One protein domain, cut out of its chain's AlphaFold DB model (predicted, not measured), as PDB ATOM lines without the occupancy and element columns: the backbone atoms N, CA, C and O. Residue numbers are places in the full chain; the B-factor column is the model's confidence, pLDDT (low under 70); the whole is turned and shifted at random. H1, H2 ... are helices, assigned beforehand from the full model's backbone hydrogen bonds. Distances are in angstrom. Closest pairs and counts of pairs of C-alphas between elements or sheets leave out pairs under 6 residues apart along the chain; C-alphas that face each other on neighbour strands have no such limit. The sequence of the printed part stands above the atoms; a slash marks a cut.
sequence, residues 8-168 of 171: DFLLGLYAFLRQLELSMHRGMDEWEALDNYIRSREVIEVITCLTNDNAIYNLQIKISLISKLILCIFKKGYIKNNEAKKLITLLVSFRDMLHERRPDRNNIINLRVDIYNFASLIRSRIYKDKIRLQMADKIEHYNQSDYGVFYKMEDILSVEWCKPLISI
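AT A GLANCE: This is residues 8 to 168 of the 171 residues of an uncharacterized protein of Escherichia coli (UniProt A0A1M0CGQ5). Three long helices make the core, their centres in a triangle: H6 runs beside H1 the opposite way, and H5 packs slantwise on H6 and comes near H1. H2 folds back on the end of H1, H3 packs on H5, H7 and H8 cover residues 11 to 18 of H1, and residues 57 to 62 stick out as a loop. The 161 printed residues hold nine named helices, H1 to H9 in chain order, and no named strand: all helix, compact, radius of gyration of the C-alphas 15.7 A, spans 46 by 37 by 28 A.

IN THESE COORDINATES: Find C-alpha 8 at (211.306, 134.741, 139.855); from there H1, residues 8 to 27, runs 27.7 A to C-alpha 27 at (226.601, 155.656, 129.989). Look next for H6, residues 105 to 123, 26.6 A, and H5, 81 to 99, 27.7 A. The shorter helices are H2, 31 to 40, H3, 43 to 51, H4, 65 to 74, H7, 130 to 136, H8, 153 to 156, and H9, 163 to 166.

HOW THE PARTS SIT: Start at the hub, H1: it touches H6 at Glu 21 and Arg 112, closest C-alphas 5.3 A, a shallow tilt of 23 degrees, opposite ways. H1 touches H7 at Ala 15 and Ala 136, 4.7 A. H5 and H6, a hairpin, touch at Leu 90 and Ile 115, 6.7 A. H3 touches H5 at Thr 51 and Ile 88, 5.8 A, and H4 at Thr 51 and Ile 66, 6.7 A. H9 touches no helix. In H1 to H7 every O i to N i+4 pair is within hydrogen-bond range; H8 and H9 are too short for one.

THE WHOLE: The C-alphas of Gln 60 and Tyr 147 are farthest apart, 51.4 A. The printed part has no cut; the links H3 to H4 and H7 to H8 are long. Look for pLDDT under 70 at residues 45 to 46, 48 to 81, 128 and 158 to 168.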
ATOM      1  N   ASP A   8     210.045 134.132 139.438       74.25
ATOM      2  CA  ASP A   8     211.306 134.741 139.855       74.25
ATOM      3  C   ASP A   8     212.364 134.744 138.744       74.25
ATOM      4  O   ASP A   8     213.126 135.697 138.635       74.25
ATOM      5  N   PHE A   9     212.387 133.739 137.858       75.00
ATOM      6  CA  PHE A   9     213.314 133.755 136.720       75.00
ATOM      7  C   PHE A   9     212.945 134.842 135.703       75.00
ATOM      8  O   PHE A   9     213.817 135.568 135.240       75.00
ATOM      9  N   LEU A  10     211.658 134.973 135.355       79.88
ATOM     10  CA  LEU A  10     211.203 136.022 134.431       79.88
ATOM     11  C   LEU A  10     211.398 137.410 135.030       79.88
ATOM     12  O   LEU A  10     211.770 138.335 134.319       79.88
ATOM     13  N   LEU A  11     211.168 137.532 136.334       84.06
ATOM     14  CA  LEU A  11     211.429 138.745 137.085       84.06
ATOM     15  C   LEU A  11     212.922 139.102 137.078       84.06
ATOM     16  O   LEU A  11     213.258 140.250 136.810       84.06
ATOM     17  N   GLY A  12     213.804 138.125 137.300       83.12
ATOM     18  CA  GLY A  12     215.251 138.322 137.241       83.12
ATOM     19  C   GLY A  12     215.730 138.699 135.845       83.12
ATOM     20  O   GLY A  12     216.443 139.682 135.681       83.12
ATOM     21  N   LEU A  13     215.255 137.991 134.818       84.81
ATOM     22  CA  LEU A  13     215.542 138.327 133.426       84.81
ATOM     23  C   LEU A  13     215.054 139.740 133.076       84.81
ATOM     24  O   LEU A  13     215.759 140.486 132.405       84.81
ATOM     25  N   TYR A  14     213.861 140.117 133.534       90.25
ATOM     26  CA  TYR A  14     213.324 141.455 133.326       90.25
ATOM     27  C   TYR A  14     214.178 142.532 134.008       90.25
ATOM     28  O   TYR A  14     214.582 143.486 133.345       90.25
ATOM     29  N   ALA A  15     214.483 142.362 135.297       90.38
ATOM     30  CA  ALA A  15     215.315 143.288 136.062       90.38
ATOM     31  C   ALA A  15     216.709 143.439 135.434       90.38
ATOM     32  O   ALA A  15     217.188 144.554 135.252       90.38
ATOM     33  N   PHE A  16     217.311 142.331 135.003       90.06
ATOM     34  CA  PHE A  16     218.602 142.326 134.325       90.06
ATOM     35  C   PHE A  16     218.577 143.105 133.004       90.06
ATOM     36  O   PHE A  16     219.386 144.002 132.792       90.06
ATOM     37  N   LEU A  17     217.612 142.823 132.122       93.12
ATOM     38  CA  LEU A  17     217.483 143.550 130.855       93.12
ATOM     39  C   LEU A  17     217.217 145.043 131.080       93.12
ATOM     40  O   LEU A  17     217.722 145.878 130.332       93.12
ATOM     41  N   ARG A  18     216.450 145.382 132.122       94.38
ATOM     42  CA  ARG A  18     216.192 146.771 132.507       94.38
ATOM     43  C   ARG A  18     217.452 147.461 133.028       94.38
ATOM     44  O   ARG A  18     217.698 148.602 132.655       94.38
ATOM     45  N   GLN A  19     218.274 146.773 133.819       92.19
ATOM     46  CA  GLN A  19     219.570 147.284 134.263       92.19
ATOM     47  C   GLN A  19     220.486 147.589 133.076       92.19
ATOM     48  O   GLN A  19     221.079 148.667 133.044       92.19
ATOM     49  N   LEU A  20     220.584 146.680 132.099       92.94
ATOM     50  CA  LEU A  20     221.387 146.899 130.891       92.94
ATOM     51  C   LEU A  20     220.911 148.134 130.129       92.94
ATOM     52  O   LEU A  20     221.692 149.037 129.845       92.94
ATOM     53  N   GLU A  21     219.615 148.196 129.840       95.12
ATOM     54  CA  GLU A  21     219.020 149.275 129.056       95.12
ATOM     55  C   GLU A  21     219.169 150.649 129.724       95.12
ATOM     56  O   GLU A  21     219.575 151.608 129.060       95.12
ATOM     57  N   LEU A  22     218.914 150.748 131.030       93.75
ATOM     58  CA  LEU A  22     219.076 151.995 131.778       93.75
ATOM     59  C   LEU A  22     220.548 152.403 131.884       93.75
ATOM     60  O   LEU A  22     220.872 153.584 131.741       93.75
ATOM     61  N   SER A  23     221.447 151.433 132.071       93.44
ATOM     62  CA  SER A  23     222.886 151.701 132.120       93.44
ATOM     63  C   SER A  23     223.399 152.215 130.772       93.44
ATOM     64  O   SER A  23     224.118 153.207 130.735       93.44
ATOM     65  N   MET A  24     222.955 151.624 129.655       93.56
ATOM     66  CA  MET A  24     223.262 152.118 128.306       93.56
ATOM     67  C   MET A  24     222.732 153.529 128.065       93.56
ATOM     68  O   MET A  24     223.389 154.324 127.399       93.56
ATOM     69  N   HIS A  25     221.537 153.850 128.573       92.56
ATOM     70  CA  HIS A  25     220.978 155.192 128.432       92.56
ATOM     71  C   HIS A  25     221.862 156.248 129.104       92.56
ATOM     72  O   HIS A  25     222.087 157.306 128.521       92.56
ATOM     73  N   ARG A  26     222.354 155.951 130.312       90.31
ATOM     74  CA  ARG A  26     223.151 156.873 131.132       90.31
ATOM     75  C   ARG A  26     224.624 156.920 130.741       90.31
ATOM     76  O   ARG A  26     225.237 157.972 130.845       90.31
ATOM     77  N   GLY A  27     225.180 155.798 130.300       90.56
ATOM     78  CA  GLY A  27     226.601 155.656 129.989       90.56
ATOM     79  C   GLY A  27     226.968 155.879 128.527       90.56
ATOM     80  O   GLY A  27     228.120 155.680 128.166       90.56
ATOM     81  N   MET A  28     226.021 156.274 127.668       89.50
ATOM     82  CA  MET A  28     226.272 156.462 126.232       89.50
ATOM     83  C   MET A  28     227.389 157.473 125.945       89.50
ATOM     84  O   MET A  28     228.187 157.249 125.038       89.50
ATOM     85  N   ASP A  29     227.453 158.553 126.724       89.56
ATOM     86  CA  ASP A  29     228.465 159.605 126.570       89.56
ATOM     87  C   ASP A  29     229.743 159.315 127.391       89.56
ATOM     88  O   ASP A  29     230.770 159.963 127.205       89.56
ATOM     89  N   GLU A  30     229.709 158.294 128.257       91.38
ATOM     90  CA  GLU A  30     230.782 157.891 129.179       91.38
ATOM     91  C   GLU A  30     231.075 156.381 129.067       91.38
ATOM     92  O   GLU A  30     231.177 155.665 130.064       91.38
ATOM     93  N   TRP A  31     231.186 155.872 127.834       90.75
ATOM     94  CA  TRP A  31     231.186 154.427 127.555       90.75
ATOM     95  C   TRP A  31     232.264 153.630 128.305       90.75
ATOM     96  O   TRP A  31     232.013 152.522 128.769       90.75
ATOM     97  N   GLU A  32     233.457 154.201 128.478       89.56
ATOM     98  CA  GLU A  32     234.555 153.566 129.220       89.56
ATOM     99  C   GLU A  32     234.239 153.426 130.721       89.56
ATOM    100  O   GLU A  32     234.530 152.401 131.336       89.56
ATOM    101  N   ALA A  33     233.586 154.427 131.316       90.31
ATOM    102  CA  ALA A  33     233.147 154.361 132.707       90.31
ATOM    103  C   ALA A  33     231.973 153.384 132.883       90.31
ATOM    104  O   ALA A  33     231.928 152.645 133.872       90.31
ATOM    105  N   LEU A  34     231.078 153.307 131.891       91.38
ATOM    106  CA  LEU A  34     230.047 152.275 131.828       91.38
ATOM    107  C   LEU A  34     230.659 150.867 131.759       91.38
ATOM    108  O   LEU A  34     230.235 150.008 132.528       91.38
ATOM    109  N   ASP A  35     231.654 150.616 130.900       89.75
ATOM    110  CA  ASP A  35     232.319 149.304 130.815       89.75
ATOM    111  C   ASP A  35     232.922 148.896 132.168       89.75
ATOM    112  O   ASP A  35     232.667 147.797 132.664       89.75
ATOM    113  N   ASN A  36     233.622 149.817 132.839       88.69
ATOM    114  CA  ASN A  36     234.165 149.578 134.179       88.69
ATOM    115  C   ASN A  36     233.073 149.214 135.198       88.69
ATOM    116  O   ASN A  36     233.226 148.255 135.962       88.69
ATOM    117  N   TYR A  37     231.951 149.939 135.192       89.62
ATOM    118  CA  TYR A  37     230.804 149.624 136.043       89.62
ATOM    119  C   TYR A  37     230.246 148.227 135.747       89.62
ATOM    120  O   TYR A  37     230.079 147.429 136.670       89.62
ATOM    121  N   ILE A  38     230.002 147.902 134.476       86.25
ATOM    122  CA  ILE A  38     229.448 146.610 134.050       86.25
ATOM    123  C   ILE A  38     230.361 145.451 134.478       86.25
ATOM    124  O   ILE A  38     229.870 144.454 135.011       86.25
ATOM    125  N   ARG A  39     231.683 145.594 134.313       83.56
ATOM    126  CA  ARG A  39     232.671 144.597 134.760       83.56
ATOM    127  C   ARG A  39     232.683 144.430 136.277       83.56
ATOM    128  O   ARG A  39     232.712 143.306 136.760       83.56
ATOM    129  N   SER A  40     232.592 145.523 137.038       81.38
ATOM    130  CA  SER A  40     232.558 145.467 138.512       81.38
ATOM    131  C   SER A  40     231.324 144.753 139.082       81.38
ATOM    132  O   SER A  40     231.320 144.342 140.240       81.38
ATOM    133  N   ARG A  41     230.265 144.620 138.274       73.94
ATOM    134  CA  ARG A  41     228.992 143.978 138.627       73.94
ATOM    135  C   ARG A  41     228.852 142.559 138.071       73.94
ATOM    136  O   ARG A  41     227.757 142.010 138.112       73.94
ATOM    137  N   GLU A  42     229.929 141.995 137.526       71.56
ATOM    138  CA  GLU A  42     229.967 140.653 136.932       71.56
ATOM    139  C   GLU A  42     228.899 140.419 135.834       71.56
ATOM    140  O   GLU A  42     228.427 139.307 135.574       71.56
ATOM    141  N   VAL A  43     228.458 141.492 135.170       73.94
ATOM    142  CA  VAL A  43     227.385 141.432 134.164       73.94
ATOM    143  C   VAL A  43     227.845 140.666 132.921       73.94
ATOM    144  O   VAL A  43     227.045 139.975 132.287       73.94
ATOM    145  N   ILE A  44     229.132 140.748 132.575       75.12
ATOM    146  CA  ILE A  44     229.713 140.003 131.450       75.12
ATOM    147  C   ILE A  44     229.717 138.502 131.737       75.12
ATOM    148  O   ILE A  44     229.458 137.700 130.840       75.12
ATOM    149  N   GLU A  45     229.962 138.110 132.977       67.88
ATOM    150  CA  GLU A  45     229.948 136.738 133.462       67.88
ATOM    151  C   GLU A  45     228.524 136.185 133.411       67.88
ATOM    152  O   GLU A  45     228.318 135.073 132.921       67.88
ATOM    153  N   VAL A  46     227.527 136.986 133.806       68.56
ATOM    154  CA  VAL A  46     226.103 136.660 133.638       68.56
ATOM    155  C   VAL A  46     225.755 136.473 132.160       68.56
ATOM    156  O   VAL A  46     225.177 135.448 131.797       68.56
ATOM    157  N   ILE A  47     226.143 137.401 131.279       72.25
ATOM    158  CA  ILE A  47     225.919 137.271 129.830       72.25
ATOM    159  C   ILE A  47     226.600 136.020 129.289       72.25
ATOM    160  O   ILE A  47     225.989 135.265 128.538       72.25
ATOM    161  N   THR A  48     227.843 135.768 129.678       67.69
ATOM    162  CA  THR A  48     228.598 134.588 129.256       67.69
ATOM    163  C   THR A  48     227.890 133.315 129.711       67.69
ATOM    164  O   THR A  48     227.674 132.419 128.901       67.69
ATOM    165  N   CYS A  49     227.421 133.256 130.958       64.50
ATOM    166  CA  CYS A  49     226.604 132.150 131.452       64.50
ATOM    167  C   CYS A  49     225.309 131.973 130.642       64.50
ATOM    168  O   CYS A  49     224.899 130.847 130.376       64.50
ATOM    169  N   LEU A  50     224.663 133.063 130.226       65.50
ATOM    170  CA  LEU A  50     223.417 133.019 129.455       65.50
ATOM    171  C   LEU A  50     223.624 132.676 127.966       65.50
ATOM    172  O   LEU A  50     222.683 132.203 127.326       65.50
ATOM    173  N   THR A  51     224.817 132.914 127.411       63.25
ATOM    174  CA  THR A  51     225.090 132.867 125.959       63.25
ATOM    175  C   THR A  51     226.084 131.792 125.515       63.25
ATOM    176  O   THR A  51     226.168 131.524 124.319       63.25
ATOM    177  N   ASN A  52     226.853 131.181 126.420       57.75
ATOM    178  CA  ASN A  52     227.937 130.273 126.043       57.75
ATOM    179  C   ASN A  52     227.487 128.797 126.036       57.75
ATOM    180  O   ASN A  52     227.110 128.240 127.067       57.75
ATOM    181  N   ASP A  53     227.573 128.146 124.871       46.94
ATOM    182  CA  ASP A  53     227.337 126.702 124.697       46.94
ATOM    183  C   ASP A  53     228.576 125.848 125.050       46.94
ATOM    184  O   ASP A  53     228.435 124.673 125.398       46.94
ATOM    185  N   ASN A  54     229.788 126.421 124.996       39.56
ATOM    186  CA  ASN A  54     231.051 125.667 125.011       39.56
ATOM    187  C   ASN A  54     231.710 125.488 126.386       39.56
ATOM    188  O   ASN A  54     232.636 124.687 126.504       39.56
ATOM    189  N   ALA A  55     231.210 126.124 127.449       40.34
ATOM    190  CA  ALA A  55     231.676 125.848 128.816       40.34
ATOM    191  C   ALA A  55     231.361 124.402 129.286       40.34
ATOM    192  O   ALA A  55     231.818 123.972 130.340       40.34
ATOM    193  N   ILE A  56     230.604 123.633 128.487       35.41
ATOM    194  CA  ILE A  56     230.108 122.276 128.777       35.41
ATOM    195  C   ILE A  56     230.649 121.244 127.765       35.41
ATOM    196  O   ILE A  56     230.100 120.161 127.618       35.41
ATOM    197  N   TYR A  57     231.734 121.515 127.036       34.38
ATOM    198  CA  TYR A  57     232.353 120.445 126.228       34.38
ATOM    199  C   TYR A  57     233.150 119.427 127.066       34.38
ATOM    200  O   TYR A  57     233.441 118.338 126.578       34.38
ATOM    201  N   ASN A  58     233.420 119.723 128.345       35.31
ATOM    202  CA  ASN A  58     234.206 118.856 129.232       35.31
ATOM    203  C   ASN A  58     233.386 117.835 130.047       35.31
ATOM    204  O   ASN A  58     233.972 117.023 130.757       35.31
ATOM    205  N   LEU A  59     232.052 117.822 129.946       32.94
ATOM    206  CA  LEU A  59     231.202 116.857 130.653       32.94
ATOM    207  C   LEU A  59     230.256 116.184 129.655       32.94
ATOM    208  O   LEU A  59     229.389 116.829 129.072       32.94
ATOM    209  N   GLN A  60     230.436 114.876 129.458       33.91
ATOM    210  CA  GLN A  60     229.746 114.001 128.496       33.91
ATOM    211  C   GLN A  60     228.229 113.811 128.752       33.91
ATOM    212  O   GLN A  60     227.712 112.698 128.710       33.91
ATOM    213  N   ILE A  61     227.468 114.884 128.977       37.22
ATOM    214  CA  ILE A  61     226.001 114.869 129.006       37.22
ATOM    215  C   ILE A  61     225.504 116.040 128.150       37.22
ATOM    216  O   ILE A  61     225.418 117.184 128.595       37.22
ATOM    217  N   LYS A  62     225.184 115.744 126.884       37.38
ATOM    218  CA  LYS A  62     224.716 116.712 125.878       37.38
ATOM    219  C   LYS A  62     223.296 117.209 126.176       37.38
ATOM    220  O   LYS A  62     222.327 116.724 125.602       37.38
ATOM    221  N   ILE A  63     223.185 118.228 127.021       42.34
ATOM    222  CA  ILE A  63     222.124 119.241 126.944       42.34
ATOM    223  C   ILE A  63     222.807 120.579 127.234       42.34
ATOM    224  O   ILE A  63     223.206 120.815 128.375       42.34
ATOM    225  N   SER A  64     222.978 121.430 126.215       48.31
ATOM    226  CA  SER A  64     223.680 122.713 126.380       48.31
ATOM    227  C   SER A  64     222.991 123.604 127.425       48.31
ATOM    228  O   SER A  64     221.799 123.442 127.690       48.31
ATOM    229  N   LEU A  65     223.705 124.532 128.068       48.59
ATOM    230  CA  LEU A  65     223.090 125.433 129.055       48.59
ATOM    231  C   LEU A  65     222.015 126.305 128.402       48.59
ATOM    232  O   LEU A  65     220.949 126.490 128.983       48.59
ATOM    233  N   ILE A  66     222.257 126.726 127.156       47.38
ATOM    234  CA  ILE A  66     221.259 127.342 126.284       47.38
ATOM    235  C   ILE A  66     220.081 126.391 126.120       47.38
ATOM    236  O   ILE A  66     218.956 126.799 126.356       47.38
ATOM    237  N   SER A  67     220.318 125.104 125.852       45.12
ATOM    238  CA  SER A  67     219.279 124.072 125.813       45.12
ATOM    239  C   SER A  67     218.568 123.889 127.156       45.12
ATOM    240  O   SER A  67     217.399 123.556 127.128       45.12
ATOM    241  N   LYS A  68     219.184 124.123 128.324       50.22
ATOM    242  CA  LYS A  68     218.523 124.096 129.649       50.22
ATOM    243  C   LYS A  68     217.712 125.359 129.925       50.22
ATOM    244  O   LYS A  68     216.616 125.235 130.464       50.22
ATOM    245  N   LEU A  69     218.215 126.535 129.553       52.31
ATOM    246  CA  LEU A  69     217.512 127.816 129.647       52.31
ATOM    247  C   LEU A  69     216.287 127.779 128.728       52.31
ATOM    248  O   LEU A  69     215.164 127.950 129.184       52.31
ATOM    249  N   ILE A  70     216.499 127.375 127.472       49.62
ATOM    250  CA  ILE A  70     215.480 126.979 126.499       49.62
ATOM    251  C   ILE A  70     214.566 125.925 127.137       49.62
ATOM    252  O   ILE A  70     213.406 126.218 127.353       49.62
ATOM    253  N   LEU A  71     215.011 124.740 127.546       45.69
ATOM    254  CA  LEU A  71     214.125 123.691 128.083       45.69
ATOM    255  C   LEU A  71     213.314 124.137 129.309       45.69
ATOM    256  O   LEU A  71     212.167 123.719 129.431       45.69
ATOM    257  N   CYS A  72     213.849 124.980 130.195       51.00
ATOM    258  CA  CYS A  72     213.121 125.509 131.353       51.00
ATOM    259  C   CYS A  72     212.078 126.559 130.955       51.00
ATOM    260  O   CYS A  72     210.980 126.587 131.512       51.00
ATOM    261  N   ILE A  73     212.394 127.379 129.955       52.16
ATOM    262  CA  ILE A  73     211.524 128.426 129.429       52.16
ATOM    263  C   ILE A  73     210.464 127.855 128.454       52.16
ATOM    264  O   ILE A  73     209.301 128.253 128.522       52.16
ATOM    265  N   PHE A  74     210.815 126.863 127.622       44.97
ATOM    266  CA  PHE A  74     209.950 126.140 126.672       44.97
ATOM    267  C   PHE A  74     209.014 125.159 127.349       44.97
ATOM    268  O   PHE A  74     207.824 125.182 127.051       44.97
ATOM    269  N   LYS A  75     209.499 124.308 128.270       46.22
ATOM    270  CA  LYS A  75     208.623 123.324 128.942       46.22
ATOM    271  C   LYS A  75     207.535 123.985 129.788       46.22
ATOM    272  O   LYS A  75     206.546 123.334 130.109       46.22
ATOM    273  N   LYS A  76     207.714 125.257 130.155       52.41
ATOM    274  CA  LYS A  76     206.720 126.075 130.859       52.41
ATOM    275  C   LYS A  76     206.011 127.099 129.954       52.41
ATOM    276  O   LYS A  76     205.078 127.743 130.419       52.41
ATOM    277  N   GLY A  77     206.420 127.236 128.687       54.94
ATOM    278  CA  GLY A  77     205.777 128.097 127.687       54.94
ATOM    279  C   GLY A  77     205.981 129.607 127.866       54.94
ATOM    280  O   GLY A  77     205.199 130.386 127.325       54.94
ATOM    281  N   TYR A  78     206.995 130.047 128.615       62.38
ATOM    282  CA  TYR A  78     207.156 131.464 128.961       62.38
ATOM    283  C   TYR A  78     207.794 132.322 127.858       62.38
ATOM    284  O   TYR A  78     207.541 133.525 127.821       62.38
ATOM    285  N   ILE A  79     208.620 131.744 126.976       67.88
ATOM    286  CA  ILE A  79     209.263 132.426 125.834       67.88
ATOM    287  C   ILE A  79     209.342 131.450 124.649       67.88
ATOM    288  O   ILE A  79     209.556 130.254 124.838       67.88
ATOM    289  N   LYS A  80     209.135 131.955 123.427       69.88
ATOM    290  CA  LYS A  80     209.135 131.199 122.161       69.88
ATOM    291  C   LYS A  80     210.542 131.055 121.561       69.88
ATOM    292  O   LYS A  80     211.458 131.785 121.926       69.88
ATOM    293  N   ASN A  81     210.751 130.095 120.642       65.81
ATOM    294  CA  ASN A  81     212.100 129.711 120.147       65.81
ATOM    295  C   ASN A  81     212.814 130.886 119.484       65.81
ATOM    296  O   ASN A  81     214.006 131.106 119.682       65.81
ATOM    297  N   ASN A  82     212.059 131.669 118.728       72.56
ATOM    298  CA  ASN A  82     212.512 132.914 118.125       72.56
ATOM    299  C   ASN A  82     212.870 133.989 119.165       72.56
ATOM    300  O   ASN A  82     213.863 134.684 118.999       72.56
ATOM    301  N   GLU A  83     212.096 134.116 120.240       78.12
ATOM    302  CA  GLU A  83     212.345 135.085 121.308       78.12
ATOM    303  C   GLU A  83     213.592 134.709 122.126       78.12
ATOM    304  O   GLU A  83     214.386 135.583 122.453       78.12
ATOM    305  N   ALA A  84     213.828 133.420 122.387       74.44
ATOM    306  CA  ALA A  84     215.059 132.953 123.028       74.44
ATOM    307  C   ALA A  84     216.300 133.235 122.160       74.44
ATOM    308  O   ALA A  84     217.302 133.742 122.660       74.44
ATOM    309  N   LYS A  85     216.217 132.979 120.846       74.44
ATOM    310  CA  LYS A  85     217.274 133.362 119.895       74.44
ATOM    311  C   LYS A  85     217.517 134.870 119.909       74.44
ATOM    312  O   LYS A  85     218.661 135.291 120.002       74.44
ATOM    313  N   LYS A  86     216.443 135.671 119.885       84.94
ATOM    314  CA  LYS A  86     216.532 137.133 119.964       84.94
ATOM    315  C   LYS A  86     217.227 137.583 121.249       84.94
ATOM    316  O   LYS A  86     218.125 138.409 121.167       84.94
ATOM    317  N   LEU A  87     216.869 137.020 122.404       85.44
ATOM    318  CA  LEU A  87     217.532 137.322 123.675       85.44
ATOM    319  C   LEU A  87     219.043 137.079 123.585       85.44
ATOM    320  O   LEU A  87     219.816 137.971 123.911       85.44
ATOM    321  N   ILE A  88     219.458 135.907 123.102       79.81
ATOM    322  CA  ILE A  88     220.881 135.567 122.959       79.81
ATOM    323  C   ILE A  88     221.585 136.572 122.044       79.81
ATOM    324  O   ILE A  88     222.630 137.094 122.416       79.81
ATOM    325  N   THR A  89     220.995 136.894 120.890       84.62
ATOM    326  CA  THR A  89     221.549 137.894 119.967       84.62
ATOM    327  C   THR A  89     221.737 139.251 120.641       84.62
ATOM    328  O   THR A  89     222.787 139.861 120.467       84.62
ATOM    329  N   LEU A  90     220.767 139.714 121.436       91.12
ATOM    330  CA  LEU A  90     220.869 140.992 122.148       91.12
ATOM    331  C   LEU A  90     221.988 140.984 123.191       91.12
ATOM    332  O   LEU A  90     222.768 141.930 123.255       91.12
ATOM    333  N   LEU A  91     222.097 139.910 123.973       87.38
ATOM    334  CA  LEU A  91     223.130 139.782 125.002       87.38
ATOM    335  C   LEU A  91     224.538 139.692 124.398       87.38
ATOM    336  O   LEU A  91     225.456 140.344 124.889       87.38
ATOM    337  N   VAL A  92     224.699 138.926 123.315       84.38
ATOM    338  CA  VAL A  92     225.961 138.843 122.563       84.38
ATOM    339  C   VAL A  92     226.321 140.203 121.971       84.38
ATOM    340  O   VAL A  92     227.440 140.659 122.167       84.38
ATOM    341  N   SER A  93     225.365 140.889 121.337       90.00
ATOM    342  CA  SER A  93     225.599 142.218 120.752       90.00
ATOM    343  C   SER A  93     226.027 143.235 121.809       90.00
ATOM    344  O   SER A  93     226.924 144.030 121.563       90.00
ATOM    345  N   PHE A  94     225.419 143.198 123.000       90.56
ATOM    346  CA  PHE A  94     225.806 144.072 124.105       90.56
ATOM    347  C   PHE A  94     227.222 143.785 124.606       90.56
ATOM    348  O   PHE A  94     228.017 144.710 124.751       90.56
ATOM    349  N   ARG A  95     227.564 142.508 124.823       87.62
ATOM    350  CA  ARG A  95     228.924 142.103 125.206       87.62
ATOM    351  C   ARG A  95     229.948 142.558 124.170       87.62
ATOM    352  O   ARG A  95     230.961 143.141 124.535       87.62
ATOM    353  N   ASP A  96     229.688 142.287 122.896       87.94
ATOM    354  CA  ASP A  96     230.616 142.605 121.812       87.94
ATOM    355  C   ASP A  96     230.797 144.127 121.684       87.94
ATOM    356  O   ASP A  96     231.925 144.601 121.577       87.94
ATOM    357  N   MET A  97     229.720 144.903 121.844       91.44
ATOM    358  CA  MET A  97     229.765 146.369 121.856       91.44
ATOM    359  C   MET A  97     230.563 146.941 123.038       91.44
ATOM    360  O   MET A  97     231.210 147.974 122.898       91.44
ATOM    361  N   LEU A  98     230.567 146.286 124.202       87.19
ATOM    362  CA  LEU A  98     231.413 146.698 125.330       87.19
ATOM    363  C   LEU A  98     232.907 146.467 125.080       87.19
ATOM    364  O   LEU A  98     233.737 147.137 125.688       87.19
ATOM    365  N   HIS A  99     233.271 145.548 124.184       85.06
ATOM    366  CA  HIS A  99     234.661 145.382 123.756       85.06
ATOM    367  C   HIS A  99     235.114 146.474 122.775       85.06
ATOM    368  O   HIS A  99     236.316 146.649 122.559       85.06
ATOM    369  N   GLU A 100     234.181 147.231 122.195       86.69
ATOM    370  CA  GLU A 100     234.504 148.397 121.386       86.69
ATOM    371  C   GLU A 100     234.873 149.572 122.296       86.69
ATOM    372  O   GLU A 100     234.104 149.997 123.153       86.69
ATOM    373  N   ARG A 101     236.057 150.157 122.084       79.81
ATOM    374  CA  ARG A 101     236.519 151.303 122.887       79.81
ATOM    375  C   ARG A 101     235.631 152.541 122.709       79.81
ATOM    376  O   ARG A 101     235.547 153.374 123.607       79.81
ATOM    377  N   ARG A 102     235.031 152.695 121.524       85.38
ATOM    378  CA  ARG A 102     234.151 153.809 121.135       85.38
ATOM    379  C   ARG A 102     233.102 153.317 120.130       85.38
ATOM    380  O   ARG A 102     233.297 153.524 118.931       85.38
ATOM    381  N   PRO A 103     232.043 152.636 120.587       89.31
ATOM    382  CA  PRO A 103     230.998 152.171 119.693       89.31
ATOM    383  C   PRO A 103     230.246 153.341 119.066       89.31
ATOM    384  O   PRO A 103     230.126 154.424 119.647       89.31
ATOM    385  N   ASP A 104     229.721 153.115 117.864       92.44
ATOM    386  CA  ASP A 104     228.889 154.104 117.189       92.44
ATOM    387  C   ASP A 104     227.619 154.398 118.000       92.44
ATOM    388  O   ASP A 104     226.902 153.497 118.446       92.44
ATOM    389  N   ARG A 105     227.303 155.686 118.157       92.19
ATOM    390  CA  ARG A 105     226.180 156.135 118.985       92.19
ATOM    391  C   ARG A 105     224.836 155.597 118.496       92.19
ATOM    392  O   ARG A 105     223.982 155.267 119.320       92.19
ATOM    393  N   ASN A 106     224.631 155.486 117.182       94.56
ATOM    394  CA  ASN A 106     223.386 154.940 116.644       94.56
ATOM    395  C   ASN A 106     223.276 153.444 116.945       94.56
ATOM    396  O   ASN A 106     222.191 152.983 117.292       94.56
ATOM    397  N   ASN A 107     224.387 152.703 116.903       94.12
ATOM    398  CA  ASN A 107     224.407 151.295 117.304       94.12
ATOM    399  C   ASN A 107     224.016 151.119 118.780       94.12
ATOM    400  O   ASN A 107     223.169 150.274 119.082       94.12
ATOM    401  N   ILE A 108     224.541 151.958 119.684       93.88
ATOM    402  CA  ILE A 108     224.152 151.947 121.107       93.88
ATOM    403  C   ILE A 108     222.651 152.237 121.255       93.88
ATOM    404  O   ILE A 108     221.950 151.535 121.987       93.88
ATOM    405  N   ILE A 109     222.133 153.259 120.559       95.00
ATOM    406  CA  ILE A 109     220.707 153.621 120.598       95.00
ATOM    407  C   ILE A 109     219.833 152.460 120.115       95.00
ATOM    408  O   ILE A 109     218.877 152.104 120.804       95.00
ATOM    409  N   ASN A 110     220.164 151.865 118.971       96.69
ATOM    410  CA  ASN A 110     219.395 150.777 118.373       96.69
ATOM    411  C   ASN A 110     219.358 149.554 119.293       96.69
ATOM    412  O   ASN A 110     218.279 149.054 119.614       96.69
ATOM    413  N   LEU A 111     220.520 149.130 119.801       96.25
ATOM    414  CA  LEU A 111     220.600 148.000 120.720       96.25
ATOM    415  C   LEU A 111     219.820 148.268 122.016       96.25
ATOM    416  O   LEU A 111     219.081 147.400 122.481       96.25
ATOM    417  N   ARG A 112     219.920 149.483 122.573       96.12
ATOM    418  CA  ARG A 112     219.151 149.882 123.758       96.12
ATOM    419  C   ARG A 112     217.645 149.752 123.526       96.12
ATOM    420  O   ARG A 112     216.940 149.202 124.370       96.12
ATOM    421  N   VAL A 113     217.149 150.244 122.389       97.38
ATOM    422  CA  VAL A 113     215.726 150.161 122.019       97.38
ATOM    423  C   VAL A 113     215.282 148.705 121.876       97.38
ATOM    424  O   VAL A 113     214.209 148.336 122.359       97.38
ATOM    425  N   ASP A 114     216.103 147.849 121.273       97.44
ATOM    426  CA  ASP A 114     215.775 146.433 121.144       97.44
ATOM    427  C   ASP A 114     215.740 145.698 122.490       97.44
ATOM    428  O   ASP A 114     214.828 144.891 122.720       97.44
ATOM    429  N   ILE A 115     216.673 146.004 123.397       96.88
ATOM    430  CA  ILE A 115     216.665 145.484 124.771       96.88
ATOM    431  C   ILE A 115     215.416 145.974 125.513       96.88
ATOM    432  O   ILE A 115     214.722 145.155 126.114       96.88
ATOM    433  N   TYR A 116     215.067 147.263 125.416       96.62
ATOM    434  CA  TYR A 116     213.846 147.826 126.011       96.62
ATOM    435  C   TYR A 116     212.581 147.094 125.540       96.62
ATOM    436  O   TYR A 116     211.733 146.690 126.345       96.62
ATOM    437  N   ASN A 117     212.455 146.893 124.227       96.56
ATOM    438  CA  ASN A 117     211.305 146.220 123.631       96.56
ATOM    439  C   ASN A 117     211.211 144.764 124.103       96.56
ATOM    440  O   ASN A 117     210.124 144.276 124.425       96.56
ATOM    441  N   PHE A 118     212.348 144.069 124.190       93.94
ATOM    442  CA  PHE A 118     212.383 142.700 124.692       93.94
ATOM    443  C   PHE A 118     212.066 142.630 126.194       93.94
ATOM    444  O   PHE A 118     211.267 141.796 126.611       93.94
ATOM    445  N   ALA A 119     212.602 143.545 127.004       93.56
ATOM    446  CA  ALA A 119     212.281 143.650 128.427       93.56
ATOM    447  C   ALA A 119     210.778 143.889 128.646       93.56
ATOM    448  O   ALA A 119     210.167 143.233 129.488       93.56
ATOM    449  N   SER A 120     210.160 144.761 127.846       93.31
ATOM    450  CA  SER A 120     208.718 145.036 127.890       93.31
ATOM    451  C   SER A 120     207.876 143.797 127.564       93.31
ATOM    452  O   SER A 120     206.871 143.527 128.228       93.31
ATOM    453  N   LEU A 121     208.319 142.989 126.592       90.00
ATOM    454  CA  LEU A 121     207.697 141.702 126.282       90.00
ATOM    455  C   LEU A 121     207.738 140.756 127.490       90.00
ATOM    456  O   LEU A 121     206.709 140.169 127.828       90.00
ATOM    457  N   ILE A 122     208.888 140.632 128.163       87.62
ATOM    458  CA  ILE A 122     209.025 139.805 129.372       87.62
ATOM    459  C   ILE A 122     208.154 140.351 130.507       87.62
ATOM    460  O   ILE A 122     207.408 139.584 131.117       87.62
ATOM    461  N   ARG A 123     208.172 141.670 130.738       89.12
ATOM    462  CA  ARG A 123     207.364 142.354 131.759       89.12
ATOM    463  C   ARG A 123     205.885 141.997 131.653       89.12
ATOM    464  O   ARG A 123     205.268 141.661 132.658       89.12
ATOM    465  N   SER A 124     205.330 142.007 130.437       86.12
ATOM    466  CA  SER A 124     203.914 141.688 130.182       86.12
ATOM    467  C   SER A 124     203.493 140.273 130.613       86.12
ATOM    468  O   SER A 124     202.304 139.984 130.731       86.12
ATOM    469  N   ARG A 125     204.459 139.379 130.858       81.81
ATOM    470  CA  ARG A 125     204.237 137.979 131.251       81.81
ATOM    471  C   ARG A 125     204.346 137.760 132.763       81.81
ATOM    472  O   ARG A 125     204.120 136.644 133.233       81.81
ATOM    473  N   ILE A 126     204.671 138.801 133.532       82.12
ATOM    474  CA  ILE A 126     204.814 138.758 134.990       82.12
ATOM    475  C   ILE A 126     203.498 139.223 135.629       82.12
ATOM    476  O   ILE A 126     203.217 140.413 135.706       82.12
ATOM    477  N   TYR A 127     202.677 138.279 136.099       70.00
ATOM    478  CA  TYR A 127     201.310 138.580 136.563       70.00
ATOM    479  C   TYR A 127     201.131 138.669 138.085       70.00
ATOM    480  O   TYR A 127     200.152 139.251 138.543       70.00
ATOM    481  N   LYS A 128     202.013 138.052 138.883       65.75
ATOM    482  CA  LYS A 128     201.689 137.719 140.286       65.75
ATOM    483  C   LYS A 128     202.468 138.480 141.358       65.75
ATOM    484  O   LYS A 128     202.024 138.473 142.499       65.75
ATOM    485  N   ASP A 129     203.559 139.162 141.017       74.75
ATOM    486  CA  ASP A 129     204.448 139.762 142.020       74.75
ATOM    487  C   ASP A 129     204.630 141.271 141.812       74.75
ATOM    488  O   ASP A 129     205.632 141.733 141.272       74.75
ATOM    489  N   LYS A 130     203.608 142.051 142.190       80.88
ATOM    490  CA  LYS A 130     203.586 143.509 141.974       80.88
ATOM    491  C   LYS A 130     204.702 144.238 142.722       80.88
ATOM    492  O   LYS A 130     205.253 145.183 142.173       80.88
ATOM    493  N   ILE A 131     205.018 143.817 143.948       85.75
ATOM    494  CA  ILE A 131     206.040 144.471 144.774       85.75
ATOM    495  C   ILE A 131     207.410 144.244 144.148       85.75
ATOM    496  O   ILE A 131     208.101 145.210 143.837       85.75
ATOM    497  N   ARG A 132     207.780 142.988 143.872       86.31
ATOM    498  CA  ARG A 132     209.080 142.727 143.257       86.31
ATOM    499  C   ARG A 132     209.175 143.286 141.841       86.31
ATOM    500  O   ARG A 132     210.246 143.719 141.434       86.31
ATOM    501  N   LEU A 133     208.065 143.350 141.102       88.31
ATOM    502  CA  LEU A 133     208.030 144.012 139.800       88.31
ATOM    503  C   LEU A 133     208.305 145.522 139.909       88.31
ATOM    504  O   LEU A 133     209.064 146.051 139.104       88.31
ATOM    505  N   GLN A 134     207.752 146.199 140.922       89.88
ATOM    506  CA  GLN A 134     208.069 147.604 141.221       89.88
ATOM    507  C   GLN A 134     209.523 147.797 141.665       89.88
ATOM    508  O   GLN A 134     210.116 148.835 141.379       89.88
ATOM    509  N   MET A 135     210.105 146.816 142.360       90.69
ATOM    510  CA  MET A 135     211.534 146.831 142.681       90.69
ATOM    511  C   MET A 135     212.374 146.672 141.407       90.69
ATOM    512  O   MET A 135     213.303 147.442 141.195       90.69
ATOM    513  N   ALA A 136     211.994 145.759 140.507       90.56
ATOM    514  CA  ALA A 136     212.643 145.570 139.209       90.56
ATOM    515  C   ALA A 136     212.530 146.797 138.284       90.56
ATOM    516  O   ALA A 136     213.455 147.080 137.527       90.56
ATOM    517  N   ASP A 137     211.441 147.571 138.373       90.94
ATOM    518  CA  ASP A 137     211.309 148.874 137.696       90.94
ATOM    519  C   ASP A 137     212.347 149.905 138.165       90.94
ATOM    520  O   ASP A 137     212.658 150.851 137.440       90.94
ATOM    521  N   LYS A 138     212.866 149.714 139.379       92.12
ATOM    522  CA  LYS A 138     213.834 150.567 140.070       92.12
ATOM    523  C   LYS A 138     215.156 149.829 140.307       92.12
ATOM    524  O   LYS A 138     215.822 150.054 141.312       92.12
ATOM    525  N   ILE A 139     215.522 148.920 139.408       92.00
ATOM    526  CA  ILE A 139     216.803 148.218 139.473       92.00
ATOM    527  C   ILE A 139     217.975 149.214 139.423       92.00
ATOM    528  O   ILE A 139     217.958 150.186 138.659       92.00
ATOM    529  N   GLU A 140     218.991 148.964 140.249       90.56
ATOM    530  CA  GLU A 140     220.247 149.708 140.256       90.56
ATOM    531  C   GLU A 140     220.924 149.626 138.883       90.56
ATOM    532  O   GLU A 140     221.021 148.554 138.282       90.56
ATOM    533  N   HIS A 141     221.405 150.760 138.382       90.44
ATOM    534  CA  HIS A 141     222.044 150.881 137.072       90.44
ATOM    535  C   HIS A 141     223.137 151.957 137.088       90.44
ATOM    536  O   HIS A 141     223.271 152.711 138.051       90.44
ATOM    537  N   TYR A 142     223.930 152.018 136.013       90.00
ATOM    538  CA  TYR A 142     225.027 152.979 135.895       90.00
ATOM    539  C   TYR A 142     224.547 154.425 136.066       90.00
ATOM    540  O   TYR A 142     223.556 154.825 135.449       90.00
ATOM    541  N   ASN A 143     225.292 155.199 136.863       86.62
ATOM    542  CA  ASN A 143     225.061 156.625 137.109       86.62
ATOM    543  C   ASN A 143     223.592 156.938 137.474       86.62
ATOM    544  O   ASN A 143     222.932 157.802 136.885       86.62
ATOM    545  N   GLN A 144     223.055 156.150 138.410       83.62
ATOM    546  CA  GLN A 144     221.731 156.365 138.984       83.62
ATOM    547  C   GLN A 144     221.697 157.630 139.860       83.62
ATOM    548  O   GLN A 144     222.710 158.049 140.406       83.62
ATOM    549  N   SER A 145     220.519 158.241 139.998       75.88
ATOM    550  CA  SER A 145     220.335 159.471 140.785       75.88
ATOM    551  C   SER A 145     220.408 159.213 142.291       75.88
ATOM    552  O   SER A 145     219.723 158.323 142.785       75.88
ATOM    553  N   ASP A 146     221.098 160.065 143.049       71.50
ATOM    554  CA  ASP A 146     221.131 159.983 144.521       71.50
ATOM    555  C   ASP A 146     219.761 160.230 145.182       71.50
ATOM    556  O   ASP A 146     219.537 159.882 146.339       71.50
ATOM    557  N   TYR A 147     218.811 160.814 144.445       73.56
ATOM    558  CA  TYR A 147     217.468 161.138 144.942       73.56
ATOM    559  C   TYR A 147     216.445 160.004 144.746       73.56
ATOM    560  O   TYR A 147     215.268 160.174 145.066       73.56
ATOM    561  N   GLY A 148     216.855 158.862 144.180       77.94
ATOM    562  CA  GLY A 148     215.982 157.719 143.913       77.94
ATOM    563  C   GLY A 148     216.256 156.522 144.823       77.94
ATOM    564  O   GLY A 148     217.387 156.267 145.217       77.94
ATOM    565  N   VAL A 149     215.212 155.743 145.119       85.88
ATOM    566  CA  VAL A 149     215.371 154.417 145.738       85.88
ATOM    567  C   VAL A 149     215.604 153.398 144.632       85.88
ATOM    568  O   VAL A 149     214.712 153.202 143.802       85.88
ATOM    569  N   PHE A 150     216.766 152.748 144.659       90.00
ATOM    570  CA  PHE A 150     217.149 151.693 143.726       90.00
ATOM    571  C   PHE A 150     217.449 150.389 144.459       90.00
ATOM    572  O   PHE A 150     217.871 150.402 145.613       90.00
ATOM    573  N   TYR A 151     217.212 149.271 143.779       88.25
ATOM    574  CA  TYR A 151     217.354 147.931 144.341       88.25
ATOM    575  C   TYR A 151     218.421 147.154 143.594       88.25
ATOM    576  O   TYR A 151     218.503 147.242 142.371       88.25
ATOM    577  N   LYS A 152     219.205 146.350 144.304       85.00
ATOM    578  CA  LYS A 152     220.107 145.397 143.664       85.00
ATOM    579  C   LYS A 152     219.335 144.190 143.151       85.00
ATOM    580  O   LYS A 152     218.190 143.941 143.541       85.00
ATOM    581  N   MET A 153     219.979 143.397 142.299       81.69
ATOM    582  CA  MET A 153     219.400 142.137 141.826       81.69
ATOM    583  C   MET A 153     219.069 141.197 142.991       81.69
ATOM    584  O   MET A 153     218.029 140.541 142.965       81.69
ATOM    585  N   GLU A 154     219.901 141.176 144.032       79.88
ATOM    586  CA  GLU A 154     219.720 140.353 145.233       79.88
ATOM    587  C   GLU A 154     218.550 140.830 146.105       79.88
ATOM    588  O   GLU A 154     217.932 140.027 146.798       79.88
ATOM    589  N   ASP A 155     218.203 142.118 146.048       82.75
ATOM    590  CA  ASP A 155     217.049 142.656 146.776       82.75
ATOM    591  C   ASP A 155     215.732 142.268 146.086       82.75
ATOM    592  O   ASP A 155     214.708 142.047 146.732       82.75
ATOM    593  N   ILE A 156     215.749 142.171 144.752       82.81
ATOM    594  CA  ILE A 156     214.586 141.789 143.939       82.81
ATOM    595  C   ILE A 156     214.362 140.273 143.983       82.81
ATOM    596  O   ILE A 156     213.224 139.806 143.911       82.81
ATOM    597  N   LEU A 157     215.437 139.492 144.086       75.38
ATOM    598  CA  LEU A 157     215.421 138.039 143.955       75.38
ATOM    599  C   LEU A 157     215.882 137.381 145.254       75.38
ATOM    600  O   LEU A 157     217.017 137.535 145.672       75.38
ATOM    601  N   SER A 158     215.037 136.539 145.853       57.41
ATOM    602  CA  SER A 158     215.343 135.842 147.118       57.41
ATOM    603  C   SER A 158     216.457 134.781 147.033       57.41
ATOM    604  O   SER A 158     216.740 134.105 148.017       57.41
ATOM    605  N   VAL A 159     217.050 134.588 145.855       55.19
ATOM    606  CA  VAL A 159     218.187 133.707 145.575       55.19
ATOM    607  C   VAL A 159     218.984 134.304 144.420       55.19
ATOM    608  O   VAL A 159     218.419 134.970 143.554       55.19
ATOM    609  N   GLU A 160     220.279 134.007 144.352       54.44
ATOM    610  CA  GLU A 160     221.100 134.359 143.193       54.44
ATOM    611  C   GLU A 160     220.565 133.644 141.941       54.44
ATOM    612  O   GLU A 160     220.786 132.453 141.722       54.44
ATOM    613  N   TRP A 161     219.819 134.381 141.121       57.69
ATOM    614  CA  TRP A 161     219.100 133.890 139.943       57.69
ATOM    615  C   TRP A 161     219.990 133.214 138.886       57.69
ATOM    616  O   TRP A 161     219.494 132.405 138.100       57.69
ATOM    617  N   CYS A 162     221.301 133.483 138.914       52.94
ATOM    618  CA  CYS A 162     222.318 132.824 138.095       52.94
ATOM    619  C   CYS A 162     223.132 131.748 138.841       52.94
ATOM    620  O   CYS A 162     223.813 130.957 138.189       52.94
ATOM    621  N   LYS A 163     223.057 131.626 140.177       45.22
ATOM    622  CA  LYS A 163     223.839 130.621 140.932       45.22
ATOM    623  C   LYS A 163     223.559 129.175 140.548       45.22
ATOM    624  O   LYS A 163     224.529 128.429 140.471       45.22
ATOM    625  N   PRO A 164     222.318 128.752 140.227       44.12
ATOM    626  CA  PRO A 164     222.074 127.404 139.714       44.12
ATOM    627  C   PRO A 164     222.864 127.075 138.434       44.12
ATOM    628  O   PRO A 164     222.964 125.905 138.073       44.12
ATOM    629  N   LEU A 165     223.412 128.087 137.747       42.69
ATOM    630  CA  LEU A 165     224.277 127.955 136.573       42.69
ATOM    631  C   LEU A 165     225.769 127.992 136.959       42.69
ATOM    632  O   LEU A 165     226.565 127.234 136.407       42.69
ATOM    633  N   ILE A 166     226.141 128.807 137.951       37.34
ATOM    634  CA  ILE A 166     227.529 128.990 138.417       37.34
ATOM    635  C   ILE A 166     227.986 127.842 139.337       37.34
ATOM    636  O   ILE A 166     229.106 127.360 139.214       37.34
ATOM    637  N   SER A 167     227.124 127.315 140.214       34.47
ATOM    638  CA  SER A 167     227.480 126.237 141.156       34.47
ATOM    639  C   SER A 167     227.657 124.857 140.508       34.47
ATOM    640  O   SER A 167     228.033 123.909 141.189       34.47
ATOM    641  N   ILE A 168     227.403 124.731 139.200       40.47
ATOM    642  CA  ILE A 168     227.758 123.543 138.403       40.47
ATOM    643  C   ILE A 168     229.250 123.576 138.001       40.47
ATOM    644  O   ILE A 168     229.800 122.550 137.627       40.47
TER     645      ILE A 168